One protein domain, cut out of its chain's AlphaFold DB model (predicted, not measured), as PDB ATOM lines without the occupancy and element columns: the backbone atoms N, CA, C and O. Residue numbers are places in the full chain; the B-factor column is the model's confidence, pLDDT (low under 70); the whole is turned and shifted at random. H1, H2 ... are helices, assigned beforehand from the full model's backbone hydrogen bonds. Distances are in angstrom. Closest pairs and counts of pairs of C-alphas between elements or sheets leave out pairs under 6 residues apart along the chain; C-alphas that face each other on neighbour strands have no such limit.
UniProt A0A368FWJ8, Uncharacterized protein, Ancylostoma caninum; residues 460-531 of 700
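Overview. This is residues 460 to 531 of the 700 residues of an uncharacterized protein of Ancylostoma caninum (UniProt A0A368FWJ8). The model is a flat, open frame of four helices: short H3 folds back into H4 as a helical hairpin at one end, and H2 lies toward the other end, touching no helix. H4 reaches back to H1 with its last residues, 524 to 525. The printed part has 72 residues, with H1, H2, H3 and H4 in chain order and no named strand, and is all helix. It is loose, with a radius of gyration of the C-alphas of 14.3 A and spans of 44 by 30 by 16 A.

Along the chain. H1, residues 460 to 467, begins at C-alpha 460 (-9.241, 46.704, -12.137) and is 10.3 A long. H2, residues 482 to 496, is 20.8 A long. H3 is residues 501 to 508, 10.8 A. H4, residues 511 to 525, is 21.4 A long and ends at C-alpha 525 (-11.566, 41.189, -4.532).

Arrangement. H1 touches H4 through residues 524 to 525 of H4 alone, at a steep tilt of 43 degrees, opposite ways; the closest C-alphas, of Leu 464 and Lys 525, are 6.8 A apart. H3 and H4 touch as a hairpin at a shallow tilt of 9 degrees, with Glu 506 and Ile 514 the closest C-alphas at 5.7 A. H2 and H4 are apart. In H1, H2, H3 and H4 every O i to N i+4 pair is within hydrogen-bond range.

Size, cuts and confidence. The C-alphas of Lys 480 and Lys 512 are farthest apart, 44.6 A. The printed part has no cut. The link from H1 to H2, residues 468 to 481, is long. No printed residue is under 70 in pLDDT.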
ATOM      1  N   GLU A 460      -9.005  47.457 -13.374       93.50
ATOM      2  CA  GLU A 460      -9.241  46.704 -12.137       93.50
ATOM      3  C   GLU A 460      -9.831  47.575 -11.021       93.50
ATOM      4  O   GLU A 460     -10.735  47.148 -10.305       93.50
ATOM      5  N   VAL A 461      -9.366  48.821 -10.878       93.44
ATOM      6  CA  VAL A 461      -9.940  49.762  -9.906       93.44
ATOM      7  C   VAL A 461     -11.394  50.089 -10.250       93.44
ATOM      8  O   VAL A 461     -12.214  50.223  -9.342       93.44
ATOM      9  N   GLN A 462     -11.746  50.203 -11.535       91.75
ATOM     10  CA  GLN A 462     -13.140  50.411 -11.938       91.75
ATOM     11  C   GLN A 462     -14.008  49.199 -11.587       91.75
ATOM     12  O   GLN A 462     -15.099  49.381 -11.039       91.75
ATOM     13  N   ASP A 463     -13.497  47.987 -11.805       91.88
ATOM     14  CA  ASP A 463     -14.175  46.748 -11.420       91.88
ATOM     15  C   ASP A 463     -14.372  46.657  -9.900       91.88
ATOM     16  O   ASP A 463     -15.473  46.363  -9.432       91.88
ATOM     17  N   LEU A 464     -13.343  46.982  -9.110       93.12
ATOM     18  CA  LEU A 464     -13.420  46.996  -7.647       93.12
ATOM     19  C   LEU A 464     -14.422  48.033  -7.131       93.12
ATOM     20  O   LEU A 464     -15.180  47.749  -6.205       93.12
ATOM     21  N   LEU A 465     -14.471  49.222  -7.739       92.88
ATOM     22  CA  LEU A 465     -15.442  50.260  -7.383       92.88
ATOM     23  C   LEU A 465     -16.879  49.835  -7.705       92.88
ATOM     24  O   LEU A 465     -17.783  50.103  -6.912       92.88
ATOM     25  N   ALA A 466     -17.099  49.155  -8.834       91.69
ATOM     26  CA  ALA A 466     -18.405  48.601  -9.182       91.69
ATOM     27  C   ALA A 466     -18.803  47.441  -8.250       91.69
ATOM     28  O   ALA A 466     -19.968  47.323  -7.865       91.69
ATOM     29  N   ALA A 467     -17.835  46.619  -7.839       91.88
ATOM     30  CA  ALA A 467     -18.039  45.489  -6.940       91.88
ATOM     31  C   ALA A 467     -18.220  45.892  -5.467       91.88
ATOM     32  O   ALA A 467     -18.866  45.155  -4.720       91.88
ATOM     33  N   ALA A 468     -17.697  47.048  -5.044       91.06
ATOM     34  CA  ALA A 468     -17.646  47.496  -3.647       91.06
ATOM     35  C   ALA A 468     -18.996  47.405  -2.911       91.06
ATOM     36  O   ALA A 468     -19.058  46.997  -1.748       91.06
ATOM     37  N   ALA A 469     -20.093  47.728  -3.605       86.94
ATOM     38  CA  ALA A 469     -21.448  47.668  -3.056       86.94
ATOM     39  C   ALA A 469     -21.905  46.241  -2.691       86.94
ATOM     40  O   ALA A 469     -22.742  46.075  -1.804       86.94
ATOM     41  N   PHE A 470     -21.361  45.221  -3.360       90.06
ATOM     42  CA  PHE A 470     -21.726  43.812  -3.188       90.06
ATOM     43  C   PHE A 470     -20.744  43.043  -2.294       90.06
ATOM     44  O   PHE A 470     -21.094  41.972  -1.799       90.06
ATOM     45  N   THR A 471     -19.546  43.589  -2.071       87.12
ATOM     46  CA  THR A 471     -18.429  42.962  -1.338       87.12
ATOM     47  C   THR A 471     -18.204  43.533   0.068       87.12
ATOM     48  O   THR A 471     -17.197  43.223   0.713       87.12
ATOM     49  N   ASN A 472     -19.154  44.344   0.548       85.25
ATOM     50  CA  ASN A 472     -19.136  45.032   1.842       85.25
ATOM     51  C   ASN A 472     -17.970  46.028   2.010       85.25
ATOM     52  O   ASN A 472     -17.410  46.179   3.094       85.25
ATOM     53  N   VAL A 473     -17.600  46.731   0.935       86.44
ATOM     54  CA  VAL A 473     -16.597  47.801   0.987       86.44
ATOM     55  C   VAL A 473     -17.318  49.145   1.035       86.44
ATOM     56  O   VAL A 473     -17.796  49.657   0.022       86.44
ATOM     57  N   ILE A 474     -17.417  49.720   2.234       85.88
ATOM     58  CA  ILE A 474     -18.139  50.975   2.471       85.88
ATOM     59  C   ILE A 474     -17.134  52.124   2.632       85.88
ATOM     60  O   ILE A 474     -16.212  52.026   3.448       85.88
ATOM     61  N   PRO A 475     -17.290  53.241   1.892       89.06
ATOM     62  CA  PRO A 475     -16.434  54.404   2.075       89.06
ATOM     63  C   PRO A 475     -16.632  55.006   3.468       89.06
ATOM     64  O   PRO A 475     -17.740  55.036   4.008       89.06
ATOM     65  N   LYS A 476     -15.550  55.537   4.041       86.50
ATOM     66  CA  LYS A 476     -15.568  56.128   5.382       86.50
ATOM     67  C   LYS A 476     -16.568  57.299   5.447       86.50
ATOM     68  O   LYS A 476     -16.385  58.274   4.714       86.50
ATOM     69  N   PRO A 477     -17.598  57.248   6.316       86.25
ATOM     70  CA  PRO A 477     -18.578  58.320   6.412       86.25
ATOM     71  C   PRO A 477     -17.965  59.567   7.075       86.25
ATOM     72  O   PRO A 477     -17.047  59.441   7.892       86.25
ATOM     73  N   PRO A 478     -18.444  60.778   6.744       84.69
ATOM     74  CA  PRO A 478     -17.979  62.000   7.388       84.69
ATOM     75  C   PRO A 478     -18.460  62.054   8.846       84.69
ATOM     76  O   PRO A 478     -19.661  62.068   9.113       84.69
ATOM     77  N   ALA A 479     -17.525  62.128   9.793       84.12
ATOM     78  CA  ALA A 479     -17.814  62.196  11.225       84.12
ATOM     79  C   ALA A 479     -16.843  63.146  11.936       84.12
ATOM     80  O   ALA A 479     -15.730  63.372  11.457       84.12
ATOM     81  N   LYS A 480     -17.260  63.712  13.078       81.81
ATOM     82  CA  LYS A 480     -16.419  64.647  13.844       81.81
ATOM     83  C   LYS A 480     -15.329  63.925  14.635       81.81
ATOM     84  O   LYS A 480     -14.224  64.442  14.742       81.81
ATOM     85  N   ASN A 481     -15.637  62.727  15.139       87.00
ATOM     86  CA  ASN A 481     -14.740  61.895  15.942       87.00
ATOM     87  C   ASN A 481     -14.723  60.447  15.415       87.00
ATOM     88  O   ASN A 481     -15.727  59.973  14.882       87.00
ATOM     89  N   VAL A 482     -13.624  59.716  15.652       85.56
ATOM     90  CA  VAL A 482     -13.445  58.305  15.231       85.56
ATOM     91  C   VAL A 482     -14.571  57.399  15.751       85.56
ATOM     92  O   VAL A 482     -15.162  56.649  14.984       85.56
ATOM     93  N   ALA A 483     -14.968  57.549  17.018       85.38
ATOM     94  CA  ALA A 483     -16.049  56.755  17.614       85.38
ATOM     95  C   ALA A 483     -17.428  57.004  16.965       85.38
ATOM     96  O   ALA A 483     -18.272  56.111  16.884       85.38
ATOM     97  N   GLU A 484     -17.681  58.230  16.496       86.00
ATOM     98  CA  GLU A 484     -18.908  58.544  15.761       86.00
ATOM     99  C   GLU A 484     -18.865  57.928  14.357       86.00
ATOM    100  O   GLU A 484     -19.881  57.422  13.876       86.00
ATOM    101  N   GLN A 485     -17.683  57.906  13.739       85.38
ATOM    102  CA  GLN A 485     -17.448  57.293  12.438       85.38
ATOM    103  C   GLN A 485     -17.707  55.787  12.458       85.38
ATOM    104  O   GLN A 485     -18.439  55.291  11.606       85.38
ATOM    105  N   GLU A 486     -17.182  55.073  13.455       86.88
ATOM    106  CA  GLU A 486     -17.397  53.629  13.633       86.88
ATOM    107  C   GLU A 486     -18.879  53.300  13.836       86.88
ATOM    108  O   GLU A 486     -19.422  52.399  13.198       86.88
ATOM    109  N   LYS A 487     -19.581  54.091  14.657       88.38
ATOM    110  CA  LYS A 487     -21.022  53.909  14.880       88.38
ATOM    111  C   LYS A 487     -21.843  54.156  13.613       88.38
ATOM    112  O   LYS A 487     -22.859  53.495  13.398       88.38
ATOM    113  N   GLN A 488     -21.452  55.133  12.797       85.75
ATOM    114  CA  GLN A 488     -22.096  55.380  11.507       85.75
ATOM    115  C   GLN A 488     -21.783  54.272  10.497       85.75
ATOM    116  O   GLN A 488     -22.682  53.865   9.765       85.75
ATOM    117  N   LEU A 489     -20.554  53.756  10.489       87.69
ATOM    118  CA  LEU A 489     -20.132  52.673   9.607       87.69
ATOM    119  C   LEU A 489     -20.898  51.380   9.916       87.69
ATOM    120  O   LEU A 489     -21.506  50.828   9.007       87.69
ATOM    121  N   ALA A 490     -21.033  51.003  11.191       87.50
ATOM    122  CA  ALA A 490     -21.839  49.850  11.608       87.50
ATOM    123  C   ALA A 490     -23.317  49.960  11.173       87.50
ATOM    124  O   ALA A 490     -23.922  48.991  10.716       87.50
ATOM    125  N   LYS A 491     -23.909  51.163  11.245       88.62
ATOM    126  CA  LYS A 491     -25.273  51.405  10.733       88.62
ATOM    127  C   LYS A 491     -25.369  51.239   9.216       88.62
ATOM    128  O   LYS A 491     -26.410  50.820   8.710       88.62
ATOM    129  N   LEU A 492     -24.330  51.630   8.479       86.81
ATOM    130  CA  LEU A 492     -24.287  51.482   7.025       86.81
ATOM    131  C   LEU A 492     -24.066  50.021   6.625       86.81
ATOM    132  O   LEU A 492     -24.749  49.560   5.716       86.81
ATOM    133  N   GLU A 493     -23.209  49.282   7.327       86.81
ATOM    134  CA  GLU A 493     -23.045  47.833   7.149       86.81
ATOM    135  C   GLU A 493     -24.373  47.100   7.353       86.81
ATOM    136  O   GLU A 493     -24.797  46.328   6.495       86.81
ATOM    137  N   GLU A 494     -25.108  47.417   8.424       87.31
ATOM    138  CA  GLU A 494     -26.431  46.834   8.658       87.31
ATOM    139  C   GLU A 494     -27.409  47.167   7.518       87.31
ATOM    140  O   GLU A 494     -28.112  46.286   7.011       87.31
ATOM    141  N   LYS A 495     -27.421  48.422   7.052       87.94
ATOM    142  CA  LYS A 495     -28.268  48.871   5.938       87.94
ATOM    143  C   LYS A 495     -27.951  48.138   4.628       87.94
ATOM    144  O   LYS A 495     -28.883  47.760   3.913       87.94
ATOM    145  N   TYR A 496     -26.670  47.963   4.300       87.56
ATOM    146  CA  TYR A 496     -26.210  47.379   3.034       87.56
ATOM    147  C   TYR A 496     -26.028  45.858   3.073       87.56
ATOM    148  O   TYR A 496     -25.923  45.241   2.015       87.56
ATOM    149  N   SER A 497     -26.135  45.228   4.246       84.56
ATOM    150  CA  SER A 497     -26.110  43.766   4.420       84.56
ATOM    151  C   SER A 497     -27.089  43.002   3.514       84.56
ATOM    152  O   SER A 497     -26.872  41.831   3.213       84.56
ATOM    153  N   ARG A 498     -28.166  43.662   3.060       84.81
ATOM    154  CA  ARG A 498     -29.191  43.112   2.154       84.81
ATOM    155  C   ARG A 498     -28.753  43.018   0.692       84.81
ATOM    156  O   ARG A 498     -29.426  42.351  -0.085       84.81
ATOM    157  N   ILE A 499     -27.699  43.736   0.313       87.50
ATOM    158  CA  ILE A 499     -27.171  43.805  -1.058       87.50
ATOM    159  C   ILE A 499     -25.904  42.948  -1.190       87.50
ATOM    160  O   ILE A 499     -25.546  42.550  -2.295       87.50
ATOM    161  N   GLN A 500     -25.249  42.623  -0.071       86.94
ATOM    162  CA  GLN A 500     -24.058  41.781  -0.062       86.94
ATOM    163  C   GLN A 500     -24.358  40.392  -0.643       86.94
ATOM    164  O   GLN A 500     -25.189  39.653  -0.112       86.94
ATOM    165  N   LEU A 501     -23.647  40.036  -1.716       87.50
ATOM    166  CA  LEU A 501     -23.949  38.857  -2.525       87.50
ATOM    167  C   LEU A 501     -23.830  37.560  -1.715       87.50
ATOM    168  O   LEU A 501     -24.774  36.775  -1.674       87.50
ATOM    169  N   THR A 502     -22.707  37.359  -1.026       86.88
ATOM    170  CA  THR A 502     -22.451  36.144  -0.241       86.88
ATOM    171  C   THR A 502     -23.440  35.962   0.896       86.88
ATOM    172  O   THR A 502     -24.028  34.895   1.008       86.88
ATOM    173  N   ASN A 503     -23.740  37.010   1.666       86.00
ATOM    174  CA  ASN A 503     -24.734  36.928   2.743       86.00
ATOM    175  C   ASN A 503     -26.141  36.571   2.240       86.00
ATOM    176  O   ASN A 503     -26.918  35.948   2.965       86.00
ATOM    177  N   VAL A 504     -26.511  37.014   1.036       88.50
ATOM    178  CA  VAL A 504     -27.810  36.690   0.431       88.50
ATOM    179  C   VAL A 504     -27.816  35.245  -0.066       88.50
ATOM    180  O   VAL A 504     -28.762  34.513   0.221       88.50
ATOM    181  N   VAL A 505     -26.759  34.809  -0.755       90.56
ATOM    182  CA  VAL A 505     -26.644  33.433  -1.262       90.56
ATOM    183  C   VAL A 505     -26.528  32.424  -0.116       90.56
ATOM    184  O   VAL A 505     -27.159  31.380  -0.175       90.56
ATOM    185  N   GLU A 506     -25.833  32.747   0.974       89.62
ATOM    186  CA  GLU A 506     -25.761  31.888   2.167       89.62
ATOM    187  C   GLU A 506     -27.109  31.717   2.876       89.62
ATOM    188  O   GLU A 506     -27.337  30.705   3.532       89.62
ATOM    189  N   LYS A 507     -28.022  32.688   2.749       89.25
ATOM    190  CA  LYS A 507     -29.356  32.615   3.363       89.25
ATOM    191  C   LYS A 507     -30.379  31.863   2.519       89.25
ATOM    192  O   LYS A 507     -31.304  31.289   3.088       89.25
ATOM    193  N   PHE A 508     -30.268  31.933   1.192       90.69
ATOM    194  CA  PHE A 508     -31.322  31.475   0.276       90.69
ATOM    195  C   PHE A 508     -30.861  30.463  -0.778       90.69
ATOM    196  O   PHE A 508     -31.710  29.929  -1.489       90.69
ATOM    197  N   GLY A 509     -29.557  30.245  -0.928       91.19
ATOM    198  CA  GLY A 509     -28.977  29.398  -1.964       91.19
ATOM    199  C   GLY A 509     -28.607  27.999  -1.483       91.19
ATOM    200  O   GLY A 509     -28.513  27.727  -0.289       91.19
ATOM    201  N   ASP A 510     -28.364  27.121  -2.452       94.25
ATOM    202  CA  ASP A 510     -27.887  25.756  -2.216       94.25
ATOM    203  C   ASP A 510     -26.370  25.727  -1.949       94.25
ATOM    204  O   ASP A 510     -25.638  26.618  -2.384       94.25
ATOM    205  N   ASP A 511     -25.852  24.641  -1.361       93.25
ATOM    206  CA  ASP A 511     -24.415  24.475  -1.052       93.25
ATOM    207  C   ASP A 511     -23.490  24.748  -2.251       93.25
ATOM    208  O   ASP A 511     -22.422  25.350  -2.115       93.25
ATOM    209  N   LYS A 512     -23.916  24.356  -3.461       94.25
ATOM    210  CA  LYS A 512     -23.176  24.633  -4.703       94.25
ATOM    211  C   LYS A 512     -23.120  26.125  -5.020       94.25
ATOM    212  O   LYS A 512     -22.075  26.625  -5.421       94.25
ATOM    213  N   GLN A 513     -24.236  26.832  -4.858       93.00
ATOM    214  CA  GLN A 513     -24.310  28.271  -5.108       93.00
ATOM    215  C   GLN A 513     -23.489  29.039  -4.074       93.00
ATOM    216  O   GLN A 513     -22.799  29.988  -4.436       93.00
ATOM    217  N   ILE A 514     -23.499  28.587  -2.817       92.38
ATOM    218  CA  ILE A 514     -22.673  29.153  -1.748       92.38
ATOM    219  C   ILE A 514     -21.189  29.021  -2.101       92.38
ATOM    220  O   ILE A 514     -20.479  30.026  -2.091       92.38
ATOM    221  N   ALA A 515     -20.730  27.824  -2.485       93.00
ATOM    222  CA  ALA A 515     -19.342  27.605  -2.894       93.00
ATOM    223  C   ALA A 515     -18.930  28.519  -4.064       93.00
ATOM    224  O   ALA A 515     -17.934  29.233  -3.955       93.00
ATOM    225  N   ILE A 516     -19.748  28.579  -5.124       93.75
ATOM    226  CA  ILE A 516     -19.505  29.444  -6.291       93.75
ATOM    227  C   ILE A 516     -19.477  30.923  -5.890       93.75
ATOM    228  O   ILE A 516     -18.631  31.675  -6.364       93.75
ATOM    229  N   SER A 517     -20.380  31.363  -5.009       92.12
ATOM    230  CA  SER A 517     -20.441  32.766  -4.584       92.12
ATOM    231  C   SER A 517     -19.197  33.200  -3.809       92.12
ATOM    232  O   SER A 517     -18.708  34.308  -4.022       92.12
ATOM    233  N   ARG A 518     -18.648  32.319  -2.960       90.19
ATOM    234  CA  ARG A 518     -17.415  32.582  -2.206       90.19
ATOM    235  C   ARG A 518     -16.202  32.661  -3.129       90.19
ATOM    236  O   ARG A 518     -15.388  33.565  -2.978       90.19
ATOM    237  N   GLU A 519     -16.108  31.758  -4.104       92.19
ATOM    238  CA  GLU A 519     -15.042  31.774  -5.112       92.19
ATOM    239  C   GLU A 519     -15.130  33.017  -6.012       92.19
ATOM    240  O   GLU A 519     -14.131  33.699  -6.239       92.19
ATOM    241  N   ALA A 520     -16.334  33.380  -6.462       90.12
ATOM    242  CA  ALA A 520     -16.557  34.579  -7.262       90.12
ATOM    243  C   ALA A 520     -16.223  35.868  -6.493       90.12
ATOM    244  O   ALA A 520     -15.627  36.785  -7.060       90.12
ATOM    245  N   GLU A 521     -16.576  35.953  -5.204       89.75
ATOM    246  CA  GLU A 521     -16.208  37.094  -4.362       89.75
ATOM    247  C   GLU A 521     -14.686  37.204  -4.200       89.75
ATOM    248  O   GLU A 521     -14.148  38.306  -4.334       89.75
ATOM    249  N   LEU A 522     -13.995  36.079  -3.987       90.75
ATOM    250  CA  LEU A 522     -12.535  36.035  -3.899       90.75
ATOM    251  C   LEU A 522     -11.889  36.556  -5.190       90.75
ATOM    252  O   LEU A 522     -11.140  37.528  -5.144       90.75
ATOM    253  N   MET A 523     -12.277  36.005  -6.346       88.94
ATOM    254  CA  MET A 523     -11.773  36.444  -7.655       88.94
ATOM    255  C   MET A 523     -12.092  37.911  -7.970       88.94
ATOM    256  O   MET A 523     -11.396  38.538  -8.763       88.94
ATOM    257  N   THR A 524     -13.158  38.463  -7.390       90.19
ATOM    258  CA  THR A 524     -13.530  39.869  -7.590       90.19
ATOM    259  C   THR A 524     -12.680  40.806  -6.733       90.19
ATOM    260  O   THR A 524     -12.318  41.884  -7.203       90.19
ATOM    261  N   LYS A 525     -12.368  40.409  -5.491       88.56
ATOM    262  CA  LYS A 525     -11.566  41.189  -4.532       88.56
ATOM    263  C   LYS A 525     -10.068  41.134  -4.825       88.56
ATOM    264  O   LYS A 525      -9.375  42.136  -4.659       88.56
ATOM    265  N   GLU A 526      -9.570  39.973  -5.232       89.81
ATOM    266  CA  GLU A 526      -8.149  39.742  -5.483       89.81
ATOM    267  C   GLU A 526      -7.787  40.166  -6.912       89.81
ATOM    268  O   GLU A 526      -7.921  39.410  -7.873       89.81
ATOM    269  N   ARG A 527      -7.346  41.420  -7.048       91.12
ATOM    270  CA  ARG A 527      -6.844  42.016  -8.297       91.12
ATOM    271  C   ARG A 527      -5.372  42.387  -8.154       91.12
ATOM    272  O   ARG A 527      -4.884  42.537  -7.034       91.12
ATOM    273  N   LEU A 528      -4.656  42.561  -9.267       89.06
ATOM    274  CA  LEU A 528      -3.216  42.840  -9.227       89.06
ATOM    275  C   LEU A 528      -2.922  44.193  -8.560       89.06
ATOM    276  O   LEU A 528      -2.012  44.292  -7.737       89.06
ATOM    277  N   CYS A 529      -3.768  45.197  -8.800       89.25
ATOM    278  CA  CYS A 529      -3.682  46.517  -8.170       89.25
ATOM    279  C   CYS A 529      -3.790  46.516  -6.631       89.25
ATOM    280  O   CYS A 529      -3.493  47.537  -6.011       89.25
ATOM    281  N   CYS A 530      -4.172  45.400  -5.996       86.06
ATOM    282  CA  CYS A 530      -4.247  45.280  -4.537       86.06
ATOM    283  C   CYS A 530      -2.875  45.112  -3.853       86.06
ATOM    284  O   CYS A 530      -2.822  45.131  -2.624       86.06
ATOM    285  N   GLY A 531      -1.777  44.965  -4.607       82.44
ATOM    286  CA  GLY A 531      -0.424  44.919  -4.030       82.44
ATOM    287  C   GLY A 531       0.627  44.141  -4.821       82.44
ATOM    288  O   GLY A 531       1.716  43.914  -4.302       82.44
TER     289      GLY A 531